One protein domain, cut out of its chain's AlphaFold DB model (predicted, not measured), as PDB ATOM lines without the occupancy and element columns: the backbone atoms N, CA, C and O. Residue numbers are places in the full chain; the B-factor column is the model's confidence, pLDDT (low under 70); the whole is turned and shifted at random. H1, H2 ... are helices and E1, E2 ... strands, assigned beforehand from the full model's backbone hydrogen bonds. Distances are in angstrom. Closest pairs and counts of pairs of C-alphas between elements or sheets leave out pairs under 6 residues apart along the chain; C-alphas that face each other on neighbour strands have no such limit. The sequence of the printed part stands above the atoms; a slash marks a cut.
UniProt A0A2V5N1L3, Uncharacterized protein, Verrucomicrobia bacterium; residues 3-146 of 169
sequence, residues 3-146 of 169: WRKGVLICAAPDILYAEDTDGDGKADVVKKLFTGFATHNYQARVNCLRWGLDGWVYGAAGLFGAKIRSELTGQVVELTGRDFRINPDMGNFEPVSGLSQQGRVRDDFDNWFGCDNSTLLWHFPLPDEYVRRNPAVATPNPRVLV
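Overview. This is residues 3 to 146 of the 169 residues of an uncharacterized protein of Verrucomicrobia bacterium (UniProt A0A2V5N1L3). Two strongly twisted sheets make a sandwich, partly face to face: the curled sheet E1 E2 E3 E6 E7 and the sheet E4 E5 E8 E9. A smaller sheet, E10 E11 E12, is joined to it through E10, which packs on E4 and E5, and the loop of residues 132 to 138 sticks out at the end of the long axis opposite the E2 to E3 turn. The printed part has 144 residues with twelve named strands, E1 to E12, followed by one named helix, H1; the class is mostly strand, though under half of the residues are in named elements. The strands run antiparallel in each sheet, in the orders E1 E2 E3 E6 E7, E4 E5 E8 E9 and E10 E11 E12. The whole is compact, with a radius of gyration of the C-alphas of 15.5 A, yet elongated, spanning 51 by 33 by 31 A.

Arrangement. E1, residues 6 to 11, E2, residues 14 to 19, and E3, residues 29 to 35, form a meander, each strand the antiparallel neighbour of the one before. N 9 and O 16 of the hairpin E1 and E2 are 2.9 A apart, and N 17 and O 31 of the hairpin E2 and E3 are 2.8 A apart, both within hydrogen-bond range. E6, residues 67 to 70, pairs in a staggered way: with E3 over residues 69 to 70, N 35 and O 69 at 2.9 A, and with E7, residues 76 to 78, over residues 67 to 69, N 68 and O 77 at 2.8 A. The other sheet of the sandwich holds E4, residues 47 to 51, E5, residues 57 to 60, E8, residues 83 to 87, and E9, residues 92 to 96. In it N 50 and O 58 are 2.8 A apart, N 86 and O 57 are 2.7 A apart, and N 85 and O 94 are 2.8 A apart. The facing parts of the two sheets are 9.7 A apart centre to centre, their strands at 32 degrees. E10, residues 102 to 106, E11, residues 112 to 116, and E12, residues 119 to 123, form a second meander, with N 113 and O 105 at 2.8 A and N 122 and O 114 at 3.0 A. The closest C-alphas of E4 and E10 are those of Cys 48 and Gly 103, 5.3 A apart. H1, residues 128 to 131, only grazes the sheet E4 E5 E8 E9, with its residues 128 to 129; it is too short for an O i to N i+4 pair, and its one O i to N i+3 pair is within range.

Along the chain. E1 begins at C-alpha 6, (-8.025, -48.278, 48.311), and is 15.2 A long from first to last C-alpha. E2 measures 15.9 A and E3, the longest strand by residues, 17.3 A. E4 measures 13.1 A, E8 14.2 A and E9 12.9 A; E5, E6 and E7 are shorter. E10 begins at C-alpha 102, (5.542, -30.760, 56.364), and measures 13.5 A, E11 14.4 A and E12 11.4 A. H1 ends at C-alpha 131, (-1.265, -15.419, 39.772).

Size, cuts and confidence. The two C-alphas farthest apart are those of Asp 24 and Ala 136, 55.4 A. The printed part has no cut, and the link E3 to E4, 11 residues, is long. Residues 132 to 146 hold no named element; residues 132 to 138 stand free, and residues 144 to 145 pair antiparallel with residues 122 to 123 of E12. The mean pLDDT of the printed part is 94.5, and no printed residue is under 70.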
ATOM      1  N   TRP A   3      -9.095 -43.500  49.007       97.25
ATOM      2  CA  TRP A   3      -9.432 -43.165  47.627       97.25
ATOM      3  C   TRP A   3     -10.083 -44.359  46.948       97.25
ATOM      4  O   TRP A   3      -9.473 -45.421  46.854       97.25
ATOM      5  N   ARG A   4     -11.305 -44.186  46.435       95.75
ATOM      6  CA  ARG A   4     -12.070 -45.272  45.798       95.75
ATOM      7  C   ARG A   4     -12.128 -46.503  46.719       95.75
ATOM      8  O   ARG A   4     -12.648 -46.381  47.823       95.75
ATOM      9  N   LYS A   5     -11.623 -47.654  46.270       97.38
ATOM     10  CA  LYS A   5     -11.583 -48.917  47.022       97.38
ATOM     11  C   LYS A   5     -10.279 -49.119  47.806       97.38
ATOM     12  O   LYS A   5     -10.122 -50.130  48.472       97.38
ATOM     13  N   GLY A   6      -9.356 -48.164  47.736       97.62
ATOM     14  CA  GLY A   6      -8.025 -48.278  48.311       97.62
ATOM     15  C   GLY A   6      -7.547 -46.987  48.966       97.62
ATOM     16  O   GLY A   6      -8.313 -46.212  49.551       97.62
ATOM     17  N   VAL A   7      -6.242 -46.747  48.875       97.94
ATOM     18  CA  VAL A   7      -5.566 -45.598  49.470       97.94
ATOM     19  C   VAL A   7      -4.549 -44.975  48.521       97.94
ATOM     20  O   VAL A   7      -3.851 -45.657  47.777       97.94
ATOM     21  N   LEU A   8      -4.422 -43.654  48.607       98.56
ATOM     22  CA  LEU A   8      -3.287 -42.909  48.079       98.56
ATOM     23  C   LEU A   8      -2.172 -42.836  49.120       98.56
ATOM     24  O   LEU A   8      -2.428 -42.517  50.293       98.56
ATOM     25  N   ILE A   9      -0.945 -43.081  48.672       98.44
ATOM     26  CA  ILE A   9       0.256 -43.169  49.503       98.44
ATOM     27  C   ILE A   9       1.328 -42.246  48.926       98.44
ATOM     28  O   ILE A   9       1.692 -42.361  47.759       98.44
ATOM     29  N   CYS A  10       1.870 -41.360  49.759       97.44
ATOM     30  CA  CYS A  10       3.102 -40.643  49.444       97.44
ATOM     31  C   CYS A  10       4.294 -41.544  49.780       97.44
ATOM     32  O   CYS A  10       4.572 -41.787  50.953       97.44
ATOM     33  N   ALA A  11       4.990 -42.034  48.762       96.69
ATOM     34  CA  ALA A  11       6.143 -42.915  48.885       96.69
ATOM     35  C   ALA A  11       7.239 -42.438  47.925       96.69
ATOM     36  O   ALA A  11       7.492 -43.069  46.901       96.69
ATOM     37  N   ALA A  12       7.858 -41.289  48.239       95.94
ATOM     38  CA  ALA A  12       8.857 -40.653  47.374       95.94
ATOM     39  C   ALA A  12       9.880 -41.689  46.853       95.94
ATOM     40  O   ALA A  12      10.470 -42.408  47.668       95.94
ATOM     41  N   PRO A  13      10.100 -41.773  45.529       97.25
ATOM     42  CA  PRO A  13       9.820 -40.739  44.527       97.25
ATOM     43  C   PRO A  13       8.389 -40.729  43.966       97.25
ATOM     44  O   PRO A  13       8.123 -39.964  43.043       97.25
ATOM     45  N   ASP A  14       7.481 -41.545  44.503       98.38
ATOM     46  CA  ASP A  14       6.174 -41.822  43.912       98.38
ATOM     47  C   ASP A  14       4.987 -41.380  44.786       98.38
ATOM     48  O   ASP A  14       5.050 -41.346  46.018       98.38
ATOM     49  N   ILE A  15       3.857 -41.106  44.132       98.56
ATOM     50  CA  ILE A  15       2.524 -41.213  44.731       98.56
ATOM     51  C   ILE A  15       1.873 -42.473  44.166       98.56
ATOM     52  O   ILE A  15       1.744 -42.622  42.946       98.56
ATOM     53  N   LEU A  16       1.468 -43.373  45.060       98.62
ATOM     54  CA  LEU A  16       0.899 -44.675  44.726       98.62
ATOM     55  C   LEU A  16      -0.599 -44.720  45.033       98.62
ATOM     56  O   LEU A  16      -1.054 -44.099  45.992       98.62
ATOM     57  N   TYR A  17      -1.334 -45.514  44.261       98.69
ATOM     58  CA  TYR A  17      -2.621 -46.091  44.632       98.69
ATOM     59  C   TYR A  17      -2.399 -47.541  45.063       98.69
ATOM     60  O   TYR A  17      -1.754 -48.290  44.328       98.69
ATOM     61  N   ALA A  18      -2.930 -47.929  46.218       98.50
ATOM     62  CA  ALA A  18      -2.896 -49.301  46.709       98.50
ATOM     63  C   ALA A  18      -4.296 -49.762  47.135       98.50
ATOM     64  O   ALA A  18      -4.993 -49.011  47.818       98.50
ATOM     65  N   GLU A  19      -4.705 -50.968  46.757       98.38
ATOM     66  CA  GLU A  19      -6.023 -51.550  47.055       98.38
ATOM     67  C   GLU A  19      -5.871 -53.009  47.499       98.38
ATOM     68  O   GLU A  19      -5.106 -53.756  46.890       98.38
ATOM     69  N   ASP A  20      -6.601 -53.372  48.553       98.12
ATOM     70  CA  ASP A  20      -6.817 -54.740  49.035       98.12
ATOM     71  C   ASP A  20      -8.166 -55.207  48.469       98.12
ATOM     72  O   ASP A  20      -9.203 -54.586  48.730       98.12
ATOM     73  N   THR A  21      -8.138 -56.217  47.604       98.06
ATOM     74  CA  THR A  21      -9.304 -56.670  46.835       98.06
ATOM     75  C   THR A  21      -9.963 -57.910  47.422       98.06
ATOM     76  O   THR A  21     -11.124 -58.171  47.091       98.06
ATOM     77  N   ASP A  22      -9.267 -58.647  48.290       97.75
ATOM     78  CA  ASP A  22      -9.755 -59.885  48.902       97.75
ATOM     79  C   ASP A  22      -9.961 -59.800  50.428       97.75
ATOM     80  O   ASP A  22     -10.612 -60.669  51.014       97.75
ATOM     81  N   GLY A  23      -9.529 -58.704  51.054       96.31
ATOM     82  CA  GLY A  23      -9.722 -58.402  52.468       96.31
ATOM     83  C   GLY A  23      -8.696 -59.059  53.390       96.31
ATOM     84  O   GLY A  23      -8.966 -59.176  54.590       96.31
ATOM     85  N   ASP A  24      -7.548 -59.508  52.871       97.88
ATOM     86  CA  ASP A  24      -6.487 -60.147  53.662       97.88
ATOM     87  C   ASP A  24      -5.570 -59.150  54.409       97.88
ATOM     88  O   ASP A  24      -4.698 -59.556  55.188       97.88
ATOM     89  N   GLY A  25      -5.783 -57.845  54.211       94.94
ATOM     90  CA  GLY A  25      -5.006 -56.764  54.809       94.94
ATOM     91  C   GLY A  25      -3.718 -56.425  54.056       94.94
ATOM     92  O   GLY A  25      -2.915 -55.631  54.563       94.94
ATOM     93  N   LYS A  26      -3.485 -56.996  52.871       96.31
ATOM     94  CA  LYS A  26      -2.373 -56.669  51.973       96.31
ATOM     95  C   LYS A  26      -2.905 -56.048  50.688       96.31
ATOM     96  O   LYS A  26      -4.009 -56.302  50.239       96.31
ATOM     97  N   ALA A  27      -2.098 -55.177  50.089       97.38
ATOM     98  CA  ALA A  27      -2.459 -54.588  48.809       97.38
ATOM     99  C   ALA A  27      -2.207 -55.588  47.671       97.38
ATOM    100  O   ALA A  27      -1.053 -55.931  47.404       97.38
ATOM    101  N   ASP A  28      -3.265 -55.973  46.964       98.00
ATOM    102  CA  ASP A  28      -3.206 -56.784  45.742       98.00
ATOM    103  C   ASP A  28      -2.860 -55.940  44.517       98.00
ATOM    104  O   ASP A  28      -2.169 -56.371  43.591       98.00
ATOM    105  N   VAL A  29      -3.350 -54.701  44.501       98.12
ATOM    106  CA  VAL A  29      -3.139 -53.756  43.408       98.12
ATOM    107  C   VAL A  29      -2.290 -52.614  43.921       98.12
ATOM    108  O   VAL A  29      -2.703 -51.894  44.824       98.12
ATOM    109  N   VAL A  30      -1.136 -52.391  43.293       98.25
ATOM    110  CA  VAL A  30      -0.298 -51.208  43.527       98.25
ATOM    111  C   VAL A  30       0.000 -50.542  42.192       98.25
ATOM    112  O   VAL A  30       0.586 -51.144  41.294       98.25
ATOM    113  N   LYS A  31      -0.411 -49.283  42.049       98.31
ATOM    114  CA  LYS A  31      -0.203 -48.479  40.841       98.31
ATOM    115  C   LYS A  31       0.538 -47.205  41.189       98.31
ATOM    116  O   LYS A  31       0.154 -46.480  42.101       98.31
ATOM    117  N   LYS A  32       1.568 -46.897  40.415       98.56
ATOM    118  CA  LYS A  32       2.216 -45.589  40.437       98.56
ATOM    119  C   LYS A  32       1.344 -44.604  39.665       98.56
ATOM    120  O   LYS A  32       0.992 -44.879  38.523       98.56
ATOM    121  N   LEU A  33       0.975 -43.490  40.292       98.56
ATOM    122  CA  LEU A  33       0.180 -42.439  39.648       98.56
ATOM    123  C   LEU A  33       1.064 -41.279  39.190       98.56
ATOM    124  O   LEU A  33       0.955 -40.819  38.057       98.56
ATOM    125  N   PHE A  34       1.964 -40.839  40.070       98.69
ATOM    126  CA  PHE A  34       2.895 -39.742  39.815       98.69
ATOM    127  C   PHE A  34       4.280 -40.107  40.333       98.69
ATOM    128  O   PHE A  34       4.390 -40.776  41.361       98.69
ATOM    129  N   THR A  35       5.330 -39.660  39.649       98.50
ATOM    130  CA  THR A  35       6.724 -39.959  40.009       98.50
ATOM    131  C   THR A  35       7.649 -38.778  39.784       98.50
ATOM    132  O   THR A  35       7.300 -37.841  39.071       98.50
ATOM    133  N   GLY A  36       8.844 -38.839  40.363       97.12
ATOM    134  CA  GLY A  36       9.903 -37.846  40.194       97.12
ATOM    135  C   GLY A  36      10.145 -36.981  41.426       97.12
ATOM    136  O   GLY A  36      11.053 -36.155  41.399       97.12
ATOM    137  N   PHE A  37       9.392 -37.180  42.514       96.62
ATOM    138  CA  PHE A  37       9.611 -36.454  43.766       96.62
ATOM    139  C   PHE A  37      11.013 -36.720  44.325       96.62
ATOM    140  O   PHE A  37      11.519 -37.843  44.285       96.62
ATOM    141  N   ALA A  38      11.636 -35.686  44.887       93.31
ATOM    142  CA  ALA A  38      12.978 -35.786  45.441       93.31
ATOM    143  C   ALA A  38      13.050 -36.772  46.623       93.31
ATOM    144  O   ALA A  38      12.175 -36.810  47.487       93.31
ATOM    145  N   THR A  39      14.139 -37.545  46.691       94.12
ATOM    146  CA  THR A  39      14.345 -38.580  47.722       94.12
ATOM    147  C   THR A  39      15.556 -38.332  48.618       94.12
ATOM    148  O   THR A  39      15.696 -38.999  49.641       94.12
ATOM    149  N   HIS A  40      16.422 -37.374  48.292       91.25
ATOM    150  CA  HIS A  40      17.730 -37.229  48.938       91.25
ATOM    151  C   HIS A  40      17.675 -36.758  50.403       91.25
ATOM    152  O   HIS A  40      18.632 -36.970  51.140       91.25
ATOM    153  N   ASN A  41      16.562 -36.172  50.857       90.12
ATOM    154  CA  ASN A  41      16.349 -35.818  52.260       90.12
ATOM    155  C   ASN A  41      15.037 -36.423  52.765       90.12
ATOM    156  O   ASN A  41      13.962 -36.108  52.262       90.12
ATOM    157  N   TYR A  42      15.122 -37.277  53.782       89.00
ATOM    158  CA  TYR A  42      13.978 -37.981  54.362       89.00
ATOM    159  C   TYR A  42      12.985 -37.064  55.093       89.00
ATOM    160  O   TYR A  42      11.815 -37.415  55.199       89.00
ATOM    161  N   GLN A  43      13.420 -35.891  55.560       90.50
ATOM    162  CA  GLN A  43      12.600 -34.957  56.345       90.50
ATOM    163  C   GLN A  43      11.740 -34.006  55.497       90.50
ATOM    164  O   GLN A  43      10.981 -33.214  56.052       90.50
ATOM    165  N   ALA A  44      11.901 -34.015  54.173       91.94
ATOM    166  CA  ALA A  44      11.329 -33.005  53.281       91.94
ATOM    167  C   ALA A  44      10.899 -33.624  51.941       91.94
ATOM    168  O   ALA A  44      11.286 -33.161  50.867       91.94
ATOM    169  N   ARG A  45      10.125 -34.707  52.032       94.75
ATOM    170  CA  ARG A  45       9.542 -35.449  50.904       94.75
ATOM    171  C   ARG A  45       8.072 -35.097  50.729       94.75
ATOM    172  O   ARG A  45       7.461 -34.554  51.644       94.75
ATOM    173  N   VAL A  46       7.500 -35.501  49.598       96.69
ATOM    174  CA  VAL A  46       6.056 -35.423  49.355       96.69
ATOM    175  C   VAL A  46       5.253 -36.018  50.516       96.69
ATOM    176  O   VAL A  46       5.558 -37.115  50.989       96.69
ATOM    177  N   ASN A  47       4.248 -35.286  51.000       96.19
ATOM    178  CA  ASN A  47       3.436 -35.695  52.145       96.19
ATOM    179  C   ASN A  47       2.048 -35.025  52.176       96.19
ATOM    180  O   ASN A  47       1.715 -34.192  51.334       96.19
ATOM    181  N   CYS A  48       1.244 -35.418  53.171       95.44
ATOM    182  CA  CYS A  48      -0.021 -34.785  53.559       95.44
ATOM    183  C   CYS A  48      -1.023 -34.555  52.419       95.44
ATOM    184  O   CYS A  48      -1.376 -33.423  52.106       95.44
ATOM    185  N   LEU A  49      -1.533 -35.651  51.850       97.44
ATOM    186  CA  LEU A  49      -2.643 -35.594  50.897       97.44
ATOM    187  C   LEU A  49      -3.947 -35.171  51.586       97.44
ATOM    188  O   LEU A  49      -4.361 -35.787  52.575       97.44
ATOM    189  N   ARG A  50      -4.610 -34.149  51.041       97.00
ATOM    190  CA  ARG A  50      -5.850 -33.575  51.574       97.00
ATOM    191  C   ARG A  50      -6.814 -33.214  50.447       97.00
ATOM    192  O   ARG A  50      -6.422 -32.592  49.469       97.00
ATOM    193  N   TRP A  51      -8.090 -33.560  50.606       96.69
ATOM    194  CA  TRP A  51      -9.152 -33.111  49.698       96.69
ATOM    195  C   TRP A  51      -9.285 -31.589  49.693       96.69
ATOM    196  O   TRP A  51      -9.424 -30.997  50.765       96.69
ATOM    197  N   GLY A  52      -9.326 -30.980  48.512       96.25
ATOM    198  CA  GLY A  52      -9.844 -29.628  48.304       96.25
ATOM    199  C   GLY A  52     -11.368 -29.606  48.188       96.25
ATOM    200  O   GLY A  52     -12.009 -30.656  48.099       96.25
ATOM    201  N   LEU A  53     -11.957 -28.407  48.220       95.94
ATOM    202  CA  LEU A  53     -13.398 -28.218  47.978       95.94
ATOM    203  C   LEU A  53     -13.768 -28.293  46.486       95.94
ATOM    204  O   LEU A  53     -14.938 -28.419  46.139       95.94
ATOM    205  N   ASP A  54     -12.767 -28.271  45.612       95.00
ATOM    206  CA  ASP A  54     -12.853 -28.378  44.152       95.00
ATOM    207  C   ASP A  54     -12.837 -29.832  43.639       95.00
ATOM    208  O   ASP A  54     -12.854 -30.067  42.430       95.00
ATOM    209  N   GLY A  55     -12.775 -30.821  44.538       95.00
ATOM    210  CA  GLY A  55     -12.667 -32.237  44.179       95.00
ATOM    211  C   GLY A  55     -11.265 -32.676  43.741       95.00
ATOM    212  O   GLY A  55     -11.111 -33.795  43.253       95.00
ATOM    213  N   TRP A  56     -10.238 -31.844  43.925       97.56
ATOM    214  CA  TRP A  56      -8.839 -32.231  43.732       97.56
ATOM    215  C   TRP A  56      -8.199 -32.674  45.050       97.56
ATOM    216  O   TRP A  56      -8.677 -32.373  46.145       97.56
ATOM    217  N   VAL A  57      -7.082 -33.396  44.958       98.19
ATOM    218  CA  VAL A  57      -6.269 -33.776  46.119       98.19
ATOM    219  C   VAL A  57      -5.014 -32.922  46.150       98.19
ATOM    220  O   VAL A  57      -4.225 -32.942  45.216       98.19
ATOM    221  N   TYR A  58      -4.802 -32.202  47.238       97.88
ATOM    222  CA  TYR A  58      -3.652 -31.335  47.452       97.88
ATOM    223  C   TYR A  58      -2.603 -32.043  48.299       97.88
ATOM    224  O   TYR A  58      -2.952 -32.881  49.128       97.88
ATOM    225  N   GLY A  59      -1.334 -31.688  48.130       97.12
ATOM    226  CA  GLY A  59      -0.246 -32.227  48.941       97.12
ATOM    227  C   GLY A  59       0.932 -31.272  49.068       97.12
ATOM    228  O   GLY A  59       1.112 -30.363  48.255       97.12
ATOM    229  N   ALA A  60       1.728 -31.488  50.112       96.62
ATOM    230  CA  ALA A  60       3.001 -30.808  50.299       96.62
ATOM    231  C   ALA A  60       4.056 -31.470  49.409       96.62
ATOM    232  O   ALA A  60       4.186 -32.700  49.418       96.62
ATOM    233  N   ALA A  61       4.817 -30.679  48.654       95.00
ATOM    234  CA  ALA A  61       5.870 -31.208  47.782       95.00
ATOM    235  C   ALA A  61       7.130 -31.644  48.553       95.00
ATOM    236  O   ALA A  61       7.912 -32.454  48.050       95.00
ATOM    237  N   GLY A  62       7.317 -31.135  49.774       93.31
ATOM    238  CA  GLY A  62       8.617 -31.120  50.442       93.31
ATOM    239  C   GLY A  62       9.406 -29.870  50.046       93.31
ATOM    240  O   GLY A  62       8.848 -28.957  49.455       93.31
ATOM    241  N   LEU A  63      10.703 -29.801  50.368       91.81
ATOM    242  CA  LEU A  63      11.499 -28.581  50.129       91.81
ATOM    243  C   LEU A  63      12.171 -28.513  48.753       91.81
ATOM    244  O   LEU A  63      12.730 -27.481  48.382       91.81
ATOM    245  N   PHE A  64      12.163 -29.615  48.011       89.00
ATOM    246  CA  PHE A  64      13.002 -29.766  46.831       89.00
ATOM    247  C   PHE A  64      12.169 -29.778  45.563       89.00
ATOM    248  O   PHE A  64      11.170 -30.489  45.468       89.00
ATOM    249  N   GLY A  65      12.630 -29.008  44.580       83.69
ATOM    250  CA  GLY A  65      12.072 -29.026  43.240       83.69
ATOM    251  C   GLY A  65      12.257 -30.376  42.559       83.69
ATOM    252  O   GLY A  65      13.209 -31.114  42.831       83.69
ATOM    253  N   ALA A  66      11.323 -30.694  41.672       90.88
ATOM    254  CA  ALA A  66      11.302 -31.943  40.938       90.88
ATOM    255  C   ALA A  66      10.536 -31.797  39.621       90.88
ATOM    256  O   ALA A  66       9.624 -30.978  39.499       90.88
ATOM    257  N   LYS A  67      10.865 -32.662  38.659       97.19
ATOM    258  CA  LYS A  67      10.054 -32.887  37.462       97.19
ATOM    259  C   LYS A  67       9.116 -34.044  37.733       97.19
ATOM    260  O   LYS A  67       9.552 -35.192  37.775       97.19
ATOM    261  N   ILE A  68       7.841 -33.734  37.929       98.19
ATOM    262  CA  ILE A  68       6.828 -34.731  38.243       98.19
ATOM    263  C   ILE A  68       6.218 -35.254  36.956       98.19
ATOM    264  O   ILE A  68       5.652 -34.489  36.180       98.19
ATOM    265  N   ARG A  69       6.320 -36.562  36.734       98.56
ATOM    266  CA  ARG A  69       5.680 -37.251  35.616       98.56
ATOM    267  C   ARG A  69       4.384 -37.906  36.082       98.56
ATOM    268  O   ARG A  69       4.383 -38.620  37.081       98.56
ATOM    269  N   SER A  70       3.305 -37.694  35.334       98.62
ATOM    270  CA  SER A  70       2.080 -38.489  35.431       98.62
ATOM    271  C   SER A  70       2.269 -39.807  34.691       98.62
ATOM    272  O   SER A  70       2.609 -39.812  33.506       98.62
ATOM    273  N   GLU A  71       2.049 -40.928  35.368       98.44
ATOM    274  CA  GLU A  71       2.135 -42.248  34.737       98.44
ATOM    275  C   GLU A  71       0.971 -42.509  33.782       98.44
ATOM    276  O   GLU A  71       1.140 -43.213  32.790       98.44
ATOM    277  N   LEU A  72      -0.192 -41.903  34.042       97.81
ATOM    278  CA  LEU A  72      -1.380 -42.090  33.214       97.81
ATOM    279  C   LEU A  72      -1.310 -41.288  31.910       97.81
ATOM    280  O   LEU A  72      -1.639 -41.813  30.850       97.81
ATOM    281  N   THR A  73      -0.896 -40.019  31.976       98.19
ATOM    282  CA  THR A  73      -0.914 -39.115  30.809       98.19
ATOM    283  C   THR A  73       0.456 -38.938  30.157       98.19
ATOM    284  O   THR A  73       0.550 -38.425  29.046       98.19
ATOM    285  N   GLY A  74       1.537 -39.315  30.847       98.25
ATOM    286  CA  GLY A  74       2.914 -39.056  30.422       98.25
ATOM    287  C   GLY A  74       3.354 -37.595  30.554       98.25
ATOM    288  O   GLY A  74       4.522 -37.299  30.300       98.25
ATOM    289  N   GLN A  75       2.462 -36.685  30.961       98.25
ATOM    290  CA  GLN A  75       2.773 -35.269  31.143       98.25
ATOM    291  C   GLN A  75       3.825 -35.082  32.240       98.25
ATOM    292  O   GLN A  75       3.759 -35.724  33.289       98.25
ATOM    293  N   VAL A  76       4.770 -34.168  32.008       98.44
ATOM    294  CA  VAL A  76       5.797 -33.781  32.980       98.44
ATOM    295  C   VAL A  76       5.578 -32.334  33.406       98.44
ATOM    296  O   VAL A  76       5.423 -31.453  32.561       98.44
ATOM    297  N   VAL A  77       5.578 -32.090  34.713       97.62
ATOM    298  CA  VAL A  77       5.352 -30.779  35.328       97.62
ATOM    299  C   VAL A  77       6.528 -30.424  36.233       97.62
ATOM    300  O   VAL A  77       6.959 -31.231  37.052       97.62
ATOM    301  N   GLU A  78       7.049 -29.208  36.092       96.06
ATOM    302  CA  GLU A  78       8.090 -28.668  36.969       96.06
ATOM    303  C   GLU A  78       7.467 -28.171  38.285       96.06
ATOM    304  O   GLU A  78       6.577 -27.319  38.274       96.06
ATOM    305  N   LEU A  79       7.947 -28.688  39.418       94.94
ATOM    306  CA  LEU A  79       7.426 -28.416  40.762       94.94
ATOM    307  C   LEU A  79       8.490 -27.767  41.659       94.94
ATOM    308  O   LEU A  79       8.728 -28.179  42.790       94.94
ATOM    309  N   THR A  80       9.189 -26.760  41.153       90.25
ATOM    310  CA  THR A  80      10.170 -26.032  41.966       90.25
ATOM    311  C   THR A  80       9.486 -24.940  42.794       90.25
ATOM    312  O   THR A  80       8.787 -24.085  42.251       90.25
ATOM    313  N   GLY A  81       9.704 -24.960  44.116       90.75
ATOM    314  CA  GLY A  81       9.249 -23.909  45.039       90.75
ATOM    315  C   GLY A  81       7.736 -23.858  45.273       90.75
ATOM    316  O   GLY A  81       7.225 -22.833  45.721       90.75
ATOM    317  N   ARG A  82       7.009 -24.931  44.947       93.88
ATOM    318  CA  ARG A  82       5.545 -24.985  44.986       93.88
ATOM    319  C   ARG A  82       5.058 -26.297  45.582       93.88
ATOM    320  O   ARG A  82       5.747 -27.308  45.504       93.88
ATOM    321  N   ASP A  83       3.852 -26.257  46.129       96.19
ATOM    322  CA  ASP A  83       3.087 -27.455  46.468       96.19
ATOM    323  C   ASP A  83       2.274 -27.893  45.243       96.19
ATOM    324  O   ASP A  83       2.370 -27.284  44.174       96.19
ATOM    325  N   PHE A  84       1.457 -28.938  45.366       96.94
ATOM    326  CA  PHE A  84       0.693 -29.449  44.230       96.94
ATOM    327  C   PHE A  84      -0.762 -29.786  44.559       96.94
ATOM    328  O   PHE A  84      -1.133 -29.994  45.717       96.94
ATOM    329  N   ARG A  85      -1.560 -29.904  43.495       97.62
ATOM    330  CA  ARG A  85      -2.824 -30.641  43.468       97.62
ATOM    331  C   ARG A  85      -2.819 -31.684  42.352       97.62
ATOM    332  O   ARG A  85      -2.194 -31.489  41.311       97.62
ATOM    333  N   ILE A  86      -3.521 -32.788  42.570       98.38
ATOM    334  CA  ILE A  86      -3.685 -33.888  41.621       98.38
ATOM    335  C   ILE A  86      -5.154 -34.243  41.437       98.38
ATOM    336  O   ILE A  86      -5.950 -34.177  42.376       98.38
ATOM    337  N   ASN A  87      -5.477 -34.691  40.228       98.12
ATOM    338  CA  ASN A  87      -6.659 -35.490  39.955       98.12
ATOM    339  C   ASN A  87      -6.184 -36.937  39.731       98.12
ATOM    340  O   ASN A  87      -5.670 -37.236  38.651       98.12
ATOM    341  N   PRO A  88      -6.287 -37.827  40.738       97.56
ATOM    342  CA  PRO A  88      -5.723 -39.176  40.664       97.56
ATOM    343  C   PRO A  88      -6.310 -40.034  39.538       97.56
ATOM    344  O   PRO A  88      -5.589 -40.839  38.956       97.56
ATOM    345  N   ASP A  89      -7.595 -39.851  39.222       97.12
ATOM    346  CA  ASP A  89      -8.300 -40.686  38.243       97.12
ATOM    347  C   ASP A  89      -8.051 -40.220  36.801       97.12
ATOM    348  O   ASP A  89      -8.016 -41.037  35.884       97.12
ATOM    349  N   MET A  90      -7.865 -38.912  36.594       97.75
ATOM    350  CA  MET A  90      -7.568 -38.330  35.277       97.75
ATOM    351  C   MET A  90      -6.065 -38.146  35.023       97.75
ATOM    352  O   MET A  90      -5.646 -37.873  33.899       97.75
ATOM    353  N   GLY A  91      -5.229 -38.306  36.052       97.81
ATOM    354  CA  GLY A  91      -3.777 -38.175  35.951       97.81
ATOM    355  C   GLY A  91      -3.293 -36.737  35.765       97.81
ATOM    356  O   GLY A  91      -2.152 -36.537  35.343       97.81
ATOM    357  N   ASN A  92      -4.129 -35.736  36.056       98.38
ATOM    358  CA  ASN A  92      -3.724 -34.334  36.021       98.38
ATOM    359  C   ASN A  92      -2.895 -33.983  37.255       98.38
ATOM    360  O   ASN A  92      -3.197 -34.414  38.370       98.38
ATOM    361  N   PHE A  93      -1.885 -33.146  37.045       98.12
ATOM    362  CA  PHE A  93      -0.996 -32.641  38.080       98.12
ATOM    363  C   PHE A  93      -0.816 -31.140  37.886       98.12
ATOM    364  O   PHE A  93      -0.467 -30.702  36.789       98.12
ATOM    365  N   GLU A  94      -1.026 -30.352  38.936       97.00
ATOM    366  CA  GLU A  94      -0.881 -28.902  38.865       97.00
ATOM    367  C   GLU A  94      -0.103 -28.346  40.056       97.00
ATOM    368  O   GLU A  94      -0.367 -28.730  41.200       97.00
ATOM    369  N   PRO A  95       0.821 -27.402  39.820       95.75
ATOM    370  CA  PRO A  95       1.430 -26.652  40.900       95.75
ATOM    371  C   PRO A  95       0.418 -25.706  41.555       95.75
ATOM    372  O   PRO A  95      -0.417 -25.092  40.880       95.75
ATOM    373  N   VAL A  96       0.548 -25.538  42.868       95.19
ATOM    374  CA  VAL A  96      -0.221 -24.586  43.678       95.19
ATOM    375  C   VAL A  96       0.703 -23.803  44.611       95.19
ATOM    376  O   VAL A  96       1.888 -24.116  44.742       95.19
ATOM    377  N   SER A  97       0.166 -22.777  45.278       93.56
ATOM    378  CA  SER A  97       0.935 -21.936  46.202       93.56
ATOM    379  C   SER A  97       1.604 -22.797  47.266       93.56
ATOM    380  O   SER A  97       0.921 -23.530  47.977       93.56
ATOM    381  N   GLY A  98       2.925 -22.706  47.360       89.44
ATOM    382  CA  GLY A  98       3.764 -23.425  48.314       89.44
ATOM    383  C   GLY A  98       4.834 -22.500  48.894       89.44
ATOM    384  O   GLY A  98       4.735 -21.276  48.789       89.44
ATOM    385  N   LEU A  99       5.874 -23.010  49.541       92.62
ATOM    386  CA  LEU A  99       6.346 -24.397  49.643       92.62
ATOM    387  C   LEU A  99       6.140 -24.928  51.066       92.62
ATOM    388  O   LEU A  99       6.568 -24.253  52.003       92.62
ATOM    389  N   SER A 100       5.542 -26.111  51.228       94.94
ATOM    390  CA  SER A 100       5.402 -26.760  52.540       94.94
ATOM    391  C   SER A 100       6.394 -27.905  52.701       94.94
ATOM    392  O   SER A 100       6.451 -28.814  51.869       94.94
ATOM    393  N   GLN A 101       7.173 -27.886  53.788       94.75
ATOM    394  CA  GLN A 101       8.077 -28.994  54.103       94.75
ATOM    395  C   GLN A 101       7.292 -30.142  54.737       94.75
ATOM    396  O   GLN A 101       7.433 -31.293  54.319       94.75
ATOM    397  N   GLN A 102       6.457 -29.824  55.726       91.12
ATOM    398  CA  GLN A 102       5.542 -30.760  56.364       91.12
ATOM    399  C   GLN A 102       4.141 -30.175  56.339       91.12
ATOM    400  O   GLN A 102       3.958 -29.000  56.630       91.12
ATOM    401  N   GLY A 103       3.147 -31.001  56.031       90.88
ATOM    402  CA  GLY A 103       1.760 -30.584  56.160       90.88
ATOM    403  C   GLY A 103       1.315 -29.624  55.065       90.88
ATOM    404  O   GLY A 103       1.833 -28.528  54.901       90.88
ATOM    405  N   ARG A 104       0.262 -30.015  54.358       94.81
ATOM    406  CA  ARG A 104      -0.583 -29.088  53.618       94.81
ATOM    407  C   ARG A 104      -2.022 -29.399  53.977       94.81
ATOM    408  O   ARG A 104      -2.513 -30.493  53.700       94.81
ATOM    409  N   VAL A 105      -2.684 -28.470  54.647       95.62
ATOM    410  CA  VAL A 105      -4.039 -28.681  55.169       95.62
ATOM    411  C   VAL A 105      -4.921 -27.489  54.857       95.62
ATOM    412  O   VAL A 105      -4.424 -26.389  54.646       95.62
ATOM    413  N   ARG A 106      -6.231 -27.721  54.841       95.25
ATOM    414  CA  ARG A 106      -7.229 -26.663  54.731       95.25
ATOM    415  C   ARG A 106      -8.188 -26.672  55.907       95.25
ATOM    416  O   ARG A 106      -8.396 -27.730  56.517       95.25
ATOM    417  N   ASP A 107      -8.786 -25.522  56.166       95.31
ATOM    418  CA  ASP A 107      -9.998 -25.426  56.972       95.31
ATOM    419  C   ASP A 107     -11.263 -25.665  56.118       95.31
ATOM    420  O   ASP A 107     -11.195 -26.130  54.970       95.31
ATOM    421  N   ASP A 108     -12.432 -25.406  56.701       96.00
ATOM    422  CA  ASP A 108     -13.734 -25.584  56.050       96.00
ATOM    423  C   ASP A 108     -14.120 -24.423  55.118       96.00
ATOM    424  O   ASP A 108     -15.117 -24.517  54.406       96.00
ATOM    425  N   PHE A 109     -13.310 -23.360  55.073       94.62
ATOM    426  CA  PHE A 109     -13.513 -22.166  54.248       94.62
ATOM    427  C   PHE A 109     -12.507 -22.066  53.090       94.62
ATOM    428  O   PHE A 109     -12.391 -21.013  52.471       94.62
ATOM    429  N   ASP A 110     -11.802 -23.164  52.791       92.81
ATOM    430  CA  ASP A 110     -10.761 -23.264  51.755       92.81
ATOM    431  C   ASP A 110      -9.515 -22.400  52.009       92.81
ATOM    432  O   ASP A 110      -8.732 -22.125  51.097       92.81
ATOM    433  N   ASN A 111      -9.268 -22.012  53.261       94.88
ATOM    434  CA  ASN A 111      -7.985 -21.426  53.631       94.88
ATOM    435  C   ASN A 111      -6.947 -22.541  53.734       94.88
ATOM    436  O   ASN A 111      -7.146 -23.520  54.457       94.88
ATOM    437  N   TRP A 112      -5.823 -22.385  53.034       96.38
ATOM    438  CA  TRP A 112      -4.759 -23.387  52.982       96.38
ATOM    439  C   TRP A 112      -3.571 -23.003  53.853       96.38
ATOM    440  O   TRP A 112      -3.092 -21.870  53.817       96.38
ATOM    441  N   PHE A 113      -3.032 -23.984  54.565       96.38
ATOM    442  CA  PHE A 113      -1.954 -23.808  55.521       96.38
ATOM    443  C   PHE A 113      -0.834 -24.822  55.312       96.38
ATOM    444  O   PHE A 113      -1.077 -25.951  54.872       96.38
ATOM    445  N   GLY A 114       0.379 -24.419  55.676       95.75
ATOM    446  CA  GLY A 114       1.558 -25.281  55.697       95.75
ATOM    447  C   GLY A 114       2.531 -24.893  56.806       95.75
ATOM    448  O   GLY A 114       2.325 -23.890  57.500       95.75
ATOM    449  N   CYS A 115       3.577 -25.700  56.970       94.38
ATOM    450  CA  CYS A 115       4.661 -25.434  57.907       94.38
ATOM    451  C   CYS A 115       6.020 -25.971  57.421       94.38
ATOM    452  O   CYS A 115       6.139 -26.667  56.399       94.38
ATOM    453  N   ASP A 116       7.062 -25.581  58.152       93.56
ATOM    454  CA  ASP A 116       8.390 -26.177  58.077       93.56
ATOM    455  C   ASP A 116       8.928 -26.491  59.476       93.56
ATOM    456  O   ASP A 116       8.260 -26.288  60.492       93.56
ATOM    457  N   ASN A 117      10.155 -27.002  59.539       90.44
ATOM    458  CA  ASN A 117      10.822 -27.320  60.798       90.44
ATOM    459  C   ASN A 117      11.047 -26.111  61.728       90.44
ATOM    460  O   ASN A 117      11.378 -26.313  62.895       90.44
ATOM    461  N   SER A 118      10.927 -24.888  61.213       88.38
ATOM    462  CA  SER A 118      11.283 -23.649  61.902       88.38
ATOM    463  C   SER A 118      10.095 -22.714  62.089       88.38
ATOM    464  O   SER A 118      10.232 -21.707  62.773       88.38
ATOM    465  N   THR A 119       8.950 -23.012  61.483       90.44
ATOM    466  CA  THR A 119       7.790 -22.128  61.450       90.44
ATOM    467  C   THR A 119       6.536 -22.952  61.662       90.44
ATOM    468  O   THR A 119       6.189 -23.788  60.830       90.44
ATOM    469  N   LEU A 120       5.823 -22.683  62.757       88.75
ATOM    470  CA  LEU A 120       4.657 -23.480  63.150       88.75
ATOM    471  C   LEU A 120       3.528 -23.479  62.115       88.75
ATOM    472  O   LEU A 120       2.881 -24.506  61.919       88.75
ATOM    473  N   LEU A 121       3.248 -22.324  61.505       91.62
ATOM    474  CA  LEU A 121       2.090 -22.161  60.632       91.62
ATOM    475  C   LEU A 121       2.198 -20.911  59.755       91.62
ATOM    476  O   LEU A 121       2.420 -19.799  60.242       91.62
ATOM    477  N   TRP A 122       1.908 -21.070  58.471       93.50
ATOM    478  CA  TRP A 122       1.566 -19.963  57.582       93.50
ATOM    479  C   TRP A 122       0.304 -20.274  56.786       93.50
ATOM    480  O   TRP A 122      -0.076 -21.429  56.602       93.50
ATOM    481  N   HIS A 123      -0.324 -19.214  56.295       95.56
ATOM    482  CA  HIS A 123      -1.479 -19.235  55.411       95.56
ATOM    483  C   HIS A 123      -1.054 -18.919  53.967       95.56
ATOM    484  O   HIS A 123      -0.136 -18.119  53.754       95.56
ATOM    485  N   PHE A 124      -1.737 -19.511  52.985       94.94
ATOM    486  CA  PHE A 124      -1.586 -19.244  51.552       94.94
ATOM    487  C   PHE A 124      -2.777 -18.423  51.013       94.94
ATOM    488  O   PHE A 124      -3.664 -18.986  50.374       94.94
ATOM    489  N   PRO A 125      -2.827 -17.093  51.239       91.62
ATOM    490  CA  PRO A 125      -4.013 -16.281  50.937       91.62
ATOM    491  C   PRO A 125      -4.260 -16.047  49.443       91.62
ATOM    492  O   PRO A 125      -5.346 -15.616  49.067       91.62
ATOM    493  N   LEU A 126      -3.252 -16.270  48.595       89.56
ATOM    494  CA  LEU A 126      -3.350 -16.065  47.155       89.56
ATOM    495  C   LEU A 126      -3.080 -17.385  46.424       89.56
ATOM    496  O   LEU A 126      -1.922 -17.814  46.353       89.56
ATOM    497  N   PRO A 127      -4.120 -18.033  45.875       88.50
ATOM    498  CA  PRO A 127      -3.957 -19.217  45.042       88.50
ATOM    499  C   PRO A 127      -3.146 -18.934  43.770       88.50
ATOM    500  O   PRO A 127      -3.409 -17.987  43.026       88.50
ATOM    501  N   ASP A 128      -2.176 -19.804  43.499       88.31
ATOM    502  CA  ASP A 128      -1.247 -19.725  42.364       88.31
ATOM    503  C   ASP A 128      -1.958 -19.684  41.001       88.31
ATOM    504  O   ASP A 128      -1.481 -19.048  40.061       88.31
ATOM    505  N   GLU A 129      -3.137 -20.300  40.891       86.69
ATOM    506  CA  GLU A 129      -3.934 -20.273  39.662       86.69
ATOM    507  C   GLU A 129      -4.386 -18.865  39.258       86.69
ATOM    508  O   GLU A 129      -4.500 -18.594  38.064       86.69
ATOM    509  N   TYR A 130      -4.595 -17.947  40.210       87.69
ATOM    510  CA  TYR A 130      -4.927 -16.555  39.898       87.69
ATOM    511  C   TYR A 130      -3.693 -15.766  39.479       87.69
ATOM    512  O   TYR A 130      -3.762 -14.977  38.539       87.69
ATOM    513  N   VAL A 131      -2.554 -16.030  40.120       86.12
ATOM    514  CA  VAL A 131      -1.265 -15.419  39.772       86.12
ATOM    515  C   VAL A 131      -0.891 -15.749  38.327       86.12
ATOM    516  O   VAL A 131      -0.522 -14.865  37.554       86.12
ATOM    517  N   ARG A 132      -1.046 -17.015  37.928       86.00
ATOM    518  CA  ARG A 132      -0.700 -17.487  36.581       86.00
ATOM    519  C   ARG A 132      -1.508 -16.833  35.457       86.00
ATOM    520  O   ARG A 132      -1.064 -16.872  34.313       86.00
ATOM    521  N   ARG A 133      -2.662 -16.219  35.749       88.62
ATOM    522  CA  ARG A 133      -3.497 -15.555  34.730       88.62
ATOM    523  C   ARG A 133      -2.867 -14.282  34.173       88.62
ATOM    524  O   ARG A 133      -3.211 -13.900  33.060       88.62
ATOM    525  N   ASN A 134      -1.970 -13.630  34.917       89.94
ATOM    526  CA  ASN A 134      -1.273 -12.439  34.438       89.94
ATOM    527  C   ASN A 134       0.229 -12.493  34.769       89.94
ATOM    528  O   ASN A 134       0.651 -11.973  35.804       89.94
ATOM    529  N   PRO A 135       1.057 -13.069  33.880       86.00
ATOM    530  CA  PRO A 135       2.495 -13.199  34.111       86.00
ATOM    531  C   PRO A 135       3.251 -11.861  34.085       86.00
ATOM    532  O   PRO A 135       4.415 -11.824  34.469       86.00
ATOM    533  N   ALA A 136       2.623 -10.763  33.643       91.00
ATOM    534  CA  ALA A 136       3.241  -9.436  33.650       91.00
ATOM    535  C   ALA A 136       3.232  -8.771  35.039       91.00
ATOM    536  O   ALA A 136       3.891  -7.749  35.232       91.00
ATOM    537  N   VAL A 137       2.486  -9.318  36.005       86.75
ATOM    538  CA  VAL A 137       2.379  -8.768  37.359       86.75
ATOM    539  C   VAL A 137       3.296  -9.535  38.302       86.75
ATOM    540  O   VAL A 137       3.223 -10.759  38.409       86.75
ATOM    541  N   ALA A 138       4.144  -8.799  39.021       84.88
ATOM    542  CA  ALA A 138       4.990  -9.374  40.055       84.88
ATOM    543  C   ALA A 138       4.129 -10.033  41.141       84.88
ATOM    544  O   ALA A 138       3.222  -9.418  41.705       84.88
ATOM    545  N   THR A 139       4.419 -11.296  41.439       82.12
ATOM    546  CA  THR A 139       3.696 -12.043  42.465       82.12
ATOM    547  C   THR A 139       4.162 -11.604  43.856       82.12
ATOM    548  O   THR A 139       5.370 -11.595  44.104       82.12
ATOM    549  N   PRO A 140       3.251 -11.262  44.787       85.69
ATOM    550  CA  PRO A 140       3.628 -11.063  46.183       85.69
ATOM    551  C   PRO A 140       4.097 -12.386  46.812       85.69
ATOM    552  O   PRO A 140       3.916 -13.462  46.244       85.69
ATOM    553  N   ASN A 141       4.677 -12.331  48.013       87.69
ATOM    554  CA  ASN A 141       5.012 -13.555  48.744       87.69
ATOM    555  C   ASN A 141       3.735 -14.402  48.950       87.69
ATOM    556  O   ASN A 141       2.766 -13.884  49.510       87.69
ATOM    557  N   PRO A 142       3.706 -15.681  48.523       88.31
ATOM    558  CA  PRO A 142       2.506 -16.510  48.614       88.31
ATOM    559  C   PRO A 142       2.155 -16.924  50.050       88.31
ATOM    560  O   PRO A 142       1.116 -17.546  50.250       88.31
ATOM    561  N   ARG A 143       3.008 -16.619  51.038       92.06
ATOM    562  CA  ARG A 143       2.859 -17.027  52.440       92.06
ATOM    563  C   ARG A 143       2.672 -15.828  53.359       92.06
ATOM    564  O   ARG A 143       3.408 -14.847  53.273       92.06
ATOM    565  N   VAL A 144       1.753 -15.970  54.308       92.88
ATOM    566  CA  VAL A 144       1.588 -15.060  55.447       92.88
ATOM    567  C   VAL A 144       1.734 -15.863  56.732       92.88
ATOM    568  O   VAL A 144       0.971 -16.799  56.960       92.88
ATOM    569  N   LEU A 145       2.710 -15.507  57.570       92.06
ATOM    570  CA  LEU A 145       2.892 -16.145  58.876       92.06
ATOM    571  C   LEU A 145       1.668 -15.883  59.757       92.06
ATOM    572  O   LEU A 145       1.195 -14.745  59.843       92.06
ATOM    573  N   VAL A 146       1.141 -16.941  60.376       90.25
ATOM    574  CA  VAL A 146      -0.047 -16.827  61.232       90.25
ATOM    575  C   VAL A 146       0.334 -16.368  62.643       90.25
ATOM    576  O   VAL A 146      -0.262 -15.390  63.100       90.25
TER     577      VAL A 146